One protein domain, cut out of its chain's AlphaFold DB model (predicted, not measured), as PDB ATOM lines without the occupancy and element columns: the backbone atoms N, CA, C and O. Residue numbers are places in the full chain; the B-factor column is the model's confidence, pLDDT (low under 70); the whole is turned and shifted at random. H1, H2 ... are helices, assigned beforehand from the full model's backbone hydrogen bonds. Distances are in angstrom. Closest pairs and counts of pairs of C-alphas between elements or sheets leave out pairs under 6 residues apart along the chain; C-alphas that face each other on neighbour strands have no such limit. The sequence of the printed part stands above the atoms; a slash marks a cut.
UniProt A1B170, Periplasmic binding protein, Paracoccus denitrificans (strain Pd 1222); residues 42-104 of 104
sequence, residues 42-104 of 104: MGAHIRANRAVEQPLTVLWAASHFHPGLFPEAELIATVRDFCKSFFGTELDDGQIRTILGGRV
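What this domain is: This is residues 42 to 104 of the 104 residues of the protein "Periplasmic binding protein" of Paracoccus denitrificans (strain Pd 1222) (UniProt A1B170). Two helices, H1 and H2, lie side by side as a helical hairpin, and a short third helix, H3, crosses over one face of it, packing on H2 and ending near H1. Before H1, residues 42 to 53 make a loop with no named element. The printed part has 63 residues with three named helices, in the order H1, H2, H3, and no named strand; the class is all helix. It is compact and rounded, with a radius of gyration of the C-alphas of 11.2 A and spans of 30 by 25 by 21 A.

Where its parts are: Start at Met 42, with its C-alpha at (-46.060, 39.173, -38.009), and go through the loop to C-alpha 54 at (-41.811, 48.591, -39.520). There H1 begins, residues 54 to 65, 16.8 A long from first to last C-alpha. A short link of six residues leads to H2, residues 72 to 87, the longest helix, 21.7 A long. A tight link of five residues leads to H3, residues 93 to 100, 10.4 A long; find its last C-alpha at (-44.096, 39.554, -30.850).

How they stand to each other: Look first at the hairpin: H1 and H2 touch, at a shallow tilt of 7 degrees, opposite ways. Their closest C-alphas, those of Ser 63 and Glu 72, are 6.1 A apart, and H2 touches H1 with residues 72 to 79 alone. H3 touches H2 about perpendicular, at 89 degrees; the closest C-alphas, those of Ile 76 and Ile 96, are 6.5 A apart, and H2 touches H3 with residues 76 to 80 alone. H1 and H3 are close but not clearly touching, with the closest C-alphas, those of Trp 60 and Leu 100, 7.4 A apart. In H1, H2 and H3 every O i to N i+4 pair is within hydrogen-bond range.

The domain as a whole: The C-alphas farthest apart, those of Gly 68 and Gly 88, are 30.4 A apart. The printed part has no cut and ends at Val 104, the chain's last residue. The mean pLDDT of the printed part is 81.3; look for values under 70 at residues 42 to 53 and 102 to 104.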
ATOM      1  N   MET A  42     -45.057  39.014 -36.957       68.69
ATOM      2  CA  MET A  42     -46.060  39.173 -38.009       68.69
ATOM      3  C   MET A  42     -47.304  39.825 -37.414       68.69
ATOM      4  O   MET A  42     -47.972  39.217 -36.580       68.69
ATOM      5  N   GLY A  43     -47.587  41.063 -37.818       59.75
ATOM      6  CA  GLY A  43     -48.834  41.755 -37.502       59.75
ATOM      7  C   GLY A  43     -49.881  41.540 -38.597       59.75
ATOM      8  O   GLY A  43     -50.111  40.417 -39.044       59.75
ATOM      9  N   ALA A  44     -50.515  42.616 -39.057       50.62
ATOM     10  CA  ALA A  44     -51.584  42.560 -40.059       50.62
ATOM     11  C   ALA A  44     -51.089  42.395 -41.513       50.62
ATOM     12  O   ALA A  44     -51.882  42.074 -42.402       50.62
ATOM     13  N   HIS A  45     -49.797  42.616 -41.784       54.62
ATOM     14  CA  HIS A  45     -49.230  42.593 -43.136       54.62
ATOM     15  C   HIS A  45     -48.101  41.568 -43.314       54.62
ATOM     16  O   HIS A  45     -47.407  41.188 -42.373       54.62
ATOM     17  N   ILE A  46     -47.906  41.130 -44.566       51.09
ATOM     18  CA  ILE A  46     -46.845  40.188 -44.941       51.09
ATOM     19  C   ILE A  46     -45.472  40.802 -44.631       51.09
ATOM     20  O   ILE A  46     -45.183  41.959 -44.932       51.09
ATOM     21  N   ARG A  47     -44.642  39.958 -44.024       55.91
ATOM     22  CA  ARG A  47     -43.349  40.216 -43.388       55.91
ATOM     23  C   ARG A  47     -42.377  41.144 -44.111       55.91
ATOM     24  O   ARG A  47     -42.149  41.027 -45.312       55.91
ATOM     25  N   ALA A  48     -41.694  41.953 -43.293       51.75
ATOM     26  CA  ALA A  48     -40.434  42.650 -43.573       51.75
ATOM     27  C   ALA A  48     -40.396  43.532 -44.835       51.75
ATOM     28  O   ALA A  48     -39.316  43.907 -45.291       51.75
ATOM     29  N   ASN A  49     -41.551  43.918 -45.379       51.06
ATOM     30  CA  ASN A  49     -41.621  44.856 -46.487       51.06
ATOM     31  C   ASN A  49     -42.567  46.010 -46.146       51.06
ATOM     32  O   ASN A  49     -43.757  45.786 -45.964       51.06
ATOM     33  N   ARG A  50     -42.003  47.224 -46.056       51.06
ATOM     34  CA  ARG A  50     -42.663  48.548 -46.055       51.06
ATOM     35  C   ARG A  50     -44.128  48.551 -45.585       51.06
ATOM     36  O   ARG A  50     -45.016  48.982 -46.318       51.06
ATOM     37  N   ALA A  51     -44.371  48.085 -44.365       59.06
ATOM     38  CA  ALA A  51     -45.663  48.180 -43.700       59.06
ATOM     39  C   ALA A  51     -45.569  49.204 -42.566       59.06
ATOM     40  O   ALA A  51     -44.484  49.472 -42.047       59.06
ATOM     41  N   VAL A  52     -46.712  49.757 -42.160       59.62
ATOM     42  CA  VAL A  52     -46.809  50.736 -41.060       59.62
ATOM     43  C   VAL A  52     -46.209  50.213 -39.740       59.62
ATOM     44  O   VAL A  52     -45.811  50.992 -38.885       59.62
ATOM     45  N   GLU A  53     -46.068  48.891 -39.615       62.28
ATOM     46  CA  GLU A  53     -45.519  48.172 -38.460       62.28
ATOM     47  C   GLU A  53     -43.976  48.136 -38.419       62.28
ATOM     48  O   GLU A  53     -43.396  47.677 -37.438       62.28
ATOM     49  N   GLN A  54     -43.278  48.638 -39.445       71.69
ATOM     50  CA  GLN A  54     -41.811  48.591 -39.520       71.69
ATOM     51  C   GLN A  54     -41.085  49.224 -38.307       71.69
ATOM     52  O   GLN A  54     -40.091  48.642 -37.862       71.69
ATOM     53  N   PRO A  55     -41.549  50.347 -37.714       80.06
ATOM     54  CA  PRO A  55     -40.959  50.873 -36.481       80.06
ATOM     55  C   PRO A  55     -41.050  49.889 -35.306       80.06
ATOM     56  O   PRO A  55     -40.108  49.788 -34.521       80.06
ATOM     57  N   LEU A  56     -42.135  49.109 -35.218       85.19
ATOM     58  CA  LEU A  56     -42.300  48.092 -34.176       85.19
ATOM     59  C   LEU A  56     -41.319  46.931 -34.367       85.19
ATOM     60  O   LEU A  56     -40.772  46.439 -33.386       85.19
ATOM     61  N   THR A  57     -41.020  46.533 -35.609       84.69
ATOM     62  CA  THR A  57     -39.990  45.515 -35.880       84.69
ATOM     63  C   THR A  57     -38.596  45.977 -35.442       84.69
ATOM     64  O   THR A  57     -37.823  45.173 -34.924       84.69
ATOM     65  N   VAL A  58     -38.264  47.263 -35.612       88.12
ATOM     66  CA  VAL A  58     -36.979  47.817 -35.147       88.12
ATOM     67  C   VAL A  58     -36.901  47.808 -33.621       88.12
ATOM     68  O   VAL A  58     -35.893  47.369 -33.072       88.12
ATOM     69  N   LEU A  59     -37.964  48.240 -32.934       90.38
ATOM     70  CA  LEU A  59     -38.018  48.226 -31.468       90.38
ATOM     71  C   LEU A  59     -37.984  46.802 -30.899       90.38
ATOM     72  O   LEU A  59     -37.285  46.554 -29.923       90.38
ATOM     73  N   TRP A  60     -38.661  45.853 -31.548       91.62
ATOM     74  CA  TRP A  60     -38.576  44.432 -31.210       91.62
ATOM     75  C   TRP A  60     -37.154  43.887 -31.360       91.62
ATOM     76  O   TRP A  60     -36.645  43.227 -30.458       91.62
ATOM     77  N   ALA A  61     -36.464  44.190 -32.461       90.50
ATOM     78  CA  ALA A  61     -35.078  43.756 -32.624       90.50
ATOM     79  C   ALA A  61     -34.180  44.371 -31.535       90.50
ATOM     80  O   ALA A  61     -33.376  43.671 -30.921       90.50
ATOM     81  N   ALA A  62     -34.372  45.659 -31.231       92.38
ATOM     82  CA  ALA A  62     -33.633  46.358 -30.187       92.38
ATOM     83  C   ALA A  62     -33.852  45.750 -28.790       92.38
ATOM     84  O   ALA A  62     -32.883  45.630 -28.039       92.38
ATOM     85  N   SER A  63     -35.071  45.298 -28.458       93.06
ATOM     86  CA  SER A  63     -35.345  44.636 -27.172       93.06
ATOM     87  C   SER A  63     -34.639  43.292 -27.023       93.06
ATOM     88  O   SER A  63     -34.238  42.931 -25.921       93.06
ATOM     89  N   HIS A  64     -34.435  42.564 -28.124       90.50
ATOM     90  CA  HIS A  64     -33.647  41.328 -28.112       90.50
ATOM     91  C   HIS A  64     -32.143  41.592 -28.051       90.50
ATOM     92  O   HIS A  64     -31.414  40.869 -27.376       90.50
ATOM     93  N   PHE A  65     -31.662  42.630 -28.737       92.06
ATOM     94  CA  PHE A  65     -30.233  42.953 -28.791       92.06
ATOM     95  C   PHE A  65     -29.735  43.592 -27.492       92.06
ATOM     96  O   PHE A  65     -28.621  43.325 -27.041       92.06
ATOM     97  N   HIS A  66     -30.560  44.444 -26.885       94.12
ATOM     98  CA  HIS A  66     -30.191  45.267 -25.741       94.12
ATOM     99  C   HIS A  66     -31.345  45.357 -24.727       94.12
ATOM    100  O   HIS A  66     -31.859  46.451 -24.488       94.12
ATOM    101  N   PRO A  67     -31.734  44.250 -24.064       92.00
ATOM    102  CA  PRO A  67     -32.890  44.223 -23.159       92.00
ATOM    103  C   PRO A  67     -32.779  45.187 -21.966       92.00
ATOM    104  O   PRO A  67     -33.790  45.611 -21.420       92.00
ATOM    105  N   GLY A  68     -31.557  45.564 -21.565       95.06
ATOM    106  CA  GLY A  68     -31.335  46.577 -20.526       95.06
ATOM    107  C   GLY A  68     -31.577  48.023 -20.982       95.06
ATOM    108  O   GLY A  68     -31.791  48.886 -20.138       95.06
ATOM    109  N   LEU A  69     -31.531  48.290 -22.292       95.69
ATOM    110  CA  LEU A  69     -31.818  49.604 -22.888       95.69
ATOM    111  C   LEU A  69     -33.226  49.673 -23.489       95.69
ATOM    112  O   LEU A  69     -33.797  50.755 -23.563       95.69
ATOM    113  N   PHE A  70     -33.766  48.533 -23.919       94.50
ATOM    114  CA  PHE A  70     -35.089  48.398 -24.526       94.50
ATOM    115  C   PHE A  70     -35.858  47.264 -23.830       94.50
ATOM    116  O   PHE A  70     -35.893  46.137 -24.332       94.50
ATOM    117  N   PRO A  71     -36.447  47.522 -22.651       94.75
ATOM    118  CA  PRO A  71     -37.170  46.505 -21.899       94.75
ATOM    119  C   PRO A  71     -38.406  45.992 -22.653       94.75
ATOM    120  O   PRO A  71     -39.149  46.767 -23.254       94.75
ATOM    121  N   GLU A  72     -38.699  44.690 -22.550       90.38
ATOM    122  CA  GLU A  72     -39.882  44.079 -23.189       90.38
ATOM    123  C   GLU A  72     -41.196  44.754 -22.752       90.38
ATOM    124  O   GLU A  72     -42.109  44.929 -23.555       90.38
ATOM    125  N   ALA A  73     -41.285  45.192 -21.493       92.25
ATOM    126  CA  ALA A  73     -42.462  45.889 -20.979       92.25
ATOM    127  C   ALA A  73     -42.761  47.195 -21.743       92.25
ATOM    128  O   ALA A  73     -43.924  47.495 -22.016       92.25
ATOM    129  N   GLU A  74     -41.725  47.944 -22.135       93.94
ATOM    130  CA  GLU A  74     -41.876  49.173 -22.924       93.94
ATOM    131  C   GLU A  74     -42.276  48.865 -24.371       93.94
ATOM    132  O   GLU A  74     -43.107  49.568 -24.953       93.94
ATOM    133  N   LEU A  75     -41.754  47.773 -24.941       92.50
ATOM    134  CA  LEU A  75     -42.179  47.287 -26.252       92.50
ATOM    135  C   LEU A  75     -43.664  46.898 -26.247       92.50
ATOM    136  O   LEU A  75     -44.400  47.307 -27.143       92.50
ATOM    137  N   ILE A  76     -44.122  46.157 -25.233       93.06
ATOM    138  CA  ILE A  76     -45.532  45.758 -25.095       93.06
ATOM    139  C   ILE A  76     -46.437  46.992 -25.007       93.06
ATOM    140  O   ILE A  76     -47.441  47.065 -25.717       93.06
ATOM    141  N   ALA A  77     -46.070  47.981 -24.185       94.44
ATOM    142  CA  ALA A  77     -46.806  49.241 -24.088       94.44
ATOM    143  C   ALA A  77     -46.853  49.981 -25.438       94.44
ATOM    144  O   ALA A  77     -47.917  50.415 -25.873       94.44
ATOM    145  N   THR A  78     -45.729  50.034 -26.156       93.62
ATOM    146  CA  THR A  78     -45.649  50.691 -27.469       93.62
ATOM    147  C   THR A  78     -46.545  50.014 -28.511       93.62
ATOM    148  O   THR A  78     -47.250  50.697 -29.253       93.62
ATOM    149  N   VAL A  79     -46.556  48.677 -28.573       90.69
ATOM    150  CA  VAL A  79     -47.419  47.925 -29.504       90.69
ATOM    151  C   VAL A  79     -48.893  48.144 -29.175       90.69
ATOM    152  O   VAL A  79     -49.692  48.393 -30.078       90.69
ATOM    153  N   ARG A  80     -49.254  48.102 -27.887       93.44
ATOM    154  CA  ARG A  80     -50.614  48.388 -27.408       93.44
ATOM    155  C   ARG A  80     -51.089  49.761 -27.883       93.44
ATOM    156  O   ARG A  80     -52.158  49.866 -28.486       93.44
ATOM    157  N   ASP A  81     -50.284  50.789 -27.640       93.75
ATOM    158  CA  ASP A  81     -50.618  52.169 -27.988       93.75
ATOM    159  C   ASP A  81     -50.693  52.369 -29.501       93.75
ATOM    160  O   ASP A  81     -51.594  53.054 -29.993       93.75
ATOM    161  N   PHE A  82     -49.801  51.725 -30.255       90.62
ATOM    162  CA  PHE A  82     -49.821  51.738 -31.712       90.62
ATOM    163  C   PHE A  82     -51.107  51.112 -32.265       90.62
ATOM    164  O   PHE A  82     -51.812  51.743 -33.055       90.62
ATOM    165  N   CYS A  83     -51.461  49.902 -31.818       88.69
ATOM    166  CA  CYS A  83     -52.670  49.214 -32.270       88.69
ATOM    167  C   CYS A  83     -53.943  49.991 -31.916       88.69
ATOM    168  O   CYS A  83     -54.853  50.101 -32.743       88.69
ATOM    169  N   LYS A  84     -53.986  50.605 -30.731       91.38
ATOM    170  CA  LYS A  84     -55.101  51.459 -30.324       91.38
ATOM    171  C   LYS A  84     -55.194  52.727 -31.173       91.38
ATOM    172  O   LYS A  84     -56.281  53.074 -31.627       91.38
ATOM    173  N   SER A  85     -54.072  53.402 -31.414       90.62
ATOM    174  CA  SER A  85     -54.048  54.712 -32.078       90.62
ATOM    175  C   SER A  85     -54.283  54.627 -33.584       90.62
ATOM    176  O   SER A  85     -54.987  55.466 -34.141       90.62
ATOM    177  N   PHE A  86     -53.707  53.624 -34.249       86.50
ATOM    178  CA  PHE A  86     -53.758  53.510 -35.709       86.50
ATOM    179  C   PHE A  86     -54.849  52.558 -36.209       86.50
ATOM    180  O   PHE A  86     -55.345  52.749 -37.318       86.50
ATOM    181  N   PHE A  87     -55.252  51.569 -35.403       84.88
ATOM    182  CA  PHE A  87     -56.244  50.561 -35.801       84.88
ATOM    183  C   PHE A  87     -57.480  50.508 -34.896       84.88
ATOM    184  O   PHE A  87     -58.353  49.671 -35.118       84.88
ATOM    185  N   GLY A  88     -57.565  51.350 -33.858       89.81
ATOM    186  CA  GLY A  88     -58.686  51.333 -32.910       89.81
ATOM    187  C   GLY A  88     -58.833  50.010 -32.152       89.81
ATOM    188  O   GLY A  88     -59.911  49.718 -31.644       89.81
ATOM    189  N   THR A  89     -57.780  49.187 -32.116       89.06
ATOM    190  CA  THR A  89     -57.824  47.828 -31.568       89.06
ATOM    191  C   THR A  89     -57.181  47.799 -30.191       89.06
ATOM    192  O   THR A  89     -56.012  48.157 -30.037       89.06
ATOM    193  N   GLU A  90     -57.927  47.341 -29.188       92.81
ATOM    194  CA  GLU A  90     -57.387  47.078 -27.857       92.81
ATOM    195  C   GLU A  90     -56.931  45.621 -27.775       92.81
ATOM    196  O   GLU A  90     -57.726  44.703 -27.959       92.81
ATOM    197  N   LEU A  91     -55.638  45.426 -27.525       89.94
ATOM    198  CA  LEU A  91     -55.026  44.110 -27.368       89.94
ATOM    199  C   LEU A  91     -54.611  43.907 -25.919       89.94
ATOM    200  O   LEU A  91     -54.073  44.828 -25.315       89.94
ATOM    201  N   ASP A  92     -54.806  42.725 -25.351       92.81
ATOM    202  CA  ASP A  92     -54.217  42.373 -24.063       92.81
ATOM    203  C   ASP A  92     -52.728  41.995 -24.190       92.81
ATOM    204  O   ASP A  92     -52.163  41.850 -25.275       92.81
ATOM    205  N   ASP A  93     -52.064  41.879 -23.042       90.25
ATOM    206  CA  ASP A  93     -50.642  41.538 -22.954       90.25
ATOM    207  C   ASP A  93     -50.306  40.169 -23.574       90.25
ATOM    208  O   ASP A  93     -49.204  39.969 -24.084       90.25
ATOM    209  N   GLY A  94     -51.230  39.206 -23.514       90.25
ATOM    210  CA  GLY A  94     -51.057  37.879 -24.096       90.25
ATOM    211  C   GLY A  94     -51.114  37.927 -25.620       90.25
ATOM    212  O   GLY A  94     -50.237  37.381 -26.284       90.25
ATOM    213  N   GLN A  95     -52.087  38.649 -26.174       89.25
ATOM    214  CA  GLN A  95     -52.222  38.874 -27.613       89.25
ATOM    215  C   GLN A  95     -50.989  39.572 -28.194       89.25
ATOM    216  O   GLN A  95     -50.466  39.146 -29.223       89.25
ATOM    217  N   ILE A  96     -50.475  40.596 -27.509       90.00
ATOM    218  CA  ILE A  96     -49.260  41.301 -27.935       90.00
ATOM    219  C   ILE A  96     -48.051  40.362 -27.921       90.00
ATOM    220  O   ILE A  96     -47.285  40.340 -28.883       90.00
ATOM    221  N   ARG A  97     -47.891  39.530 -26.883       89.75
ATOM    222  CA  ARG A  97     -46.802  38.540 -26.837       89.75
ATOM    223  C   ARG A  97     -46.898  37.503 -27.953       89.75
ATOM    224  O   ARG A  97     -45.863  37.122 -28.488       89.75
ATOM    225  N   THR A  98     -48.100  37.093 -28.352       85.19
ATOM    226  CA  THR A  98     -48.292  36.213 -29.516       85.19
ATOM    227  C   THR A  98     -47.783  36.874 -30.800       85.19
ATOM    228  O   THR A  98     -47.000  36.269 -31.532       85.19
ATOM    229  N   ILE A  99     -48.137  38.146 -31.028       83.06
ATOM    230  CA  ILE A  99     -47.667  38.927 -32.186       83.06
ATOM    231  C   ILE A  99     -46.133  39.050 -32.178       83.06
ATOM    232  O   ILE A  99     -45.483  38.827 -33.201       83.06
ATOM    233  N   LEU A 100     -45.543  39.366 -31.019       85.06
ATOM    234  CA  LEU A 100     -44.096  39.554 -30.850       85.06
ATOM    235  C   LEU A 100     -43.289  38.245 -30.879       85.06
ATOM    236  O   LEU A 100     -42.103  38.264 -31.211       85.06
ATOM    237  N   GLY A 101     -43.915  37.121 -30.526       76.62
ATOM    238  CA  GLY A 101     -43.295  35.798 -30.468       76.62
ATOM    239  C   GLY A 101     -43.218  35.076 -31.813       76.62
ATOM    240  O   GLY A 101     -42.660  33.981 -31.876       76.62
ATOM    241  N   GLY A 102     -43.788  35.647 -32.881       59.78
ATOM    242  CA  GLY A 102     -43.720  35.076 -34.230       59.78
ATOM    243  C   GLY A 102     -44.412  33.712 -34.384       59.78
ATOM    244  O   GLY A 102     -44.173  33.027 -35.379       59.78
ATOM    245  N   ARG A 103     -45.259  33.308 -33.423       40.44
ATOM    246  CA  ARG A 103     -46.126  32.124 -33.513       40.44
ATOM    247  C   ARG A 103     -47.566  32.580 -33.720       40.44
ATOM    248  O   ARG A 103     -48.141  33.188 -32.821       40.44
ATOM    249  N   VAL A 104     -48.124  32.261 -34.883       35.75
ATOM    250  CA  VAL A 104     -49.575  32.196 -35.104       35.75
ATOM    251  C   VAL A 104     -49.949  30.726 -35.173       35.75
ATOM    252  O   VAL A 104     -49.200  29.988 -35.854       35.75
TER     253      VAL A 104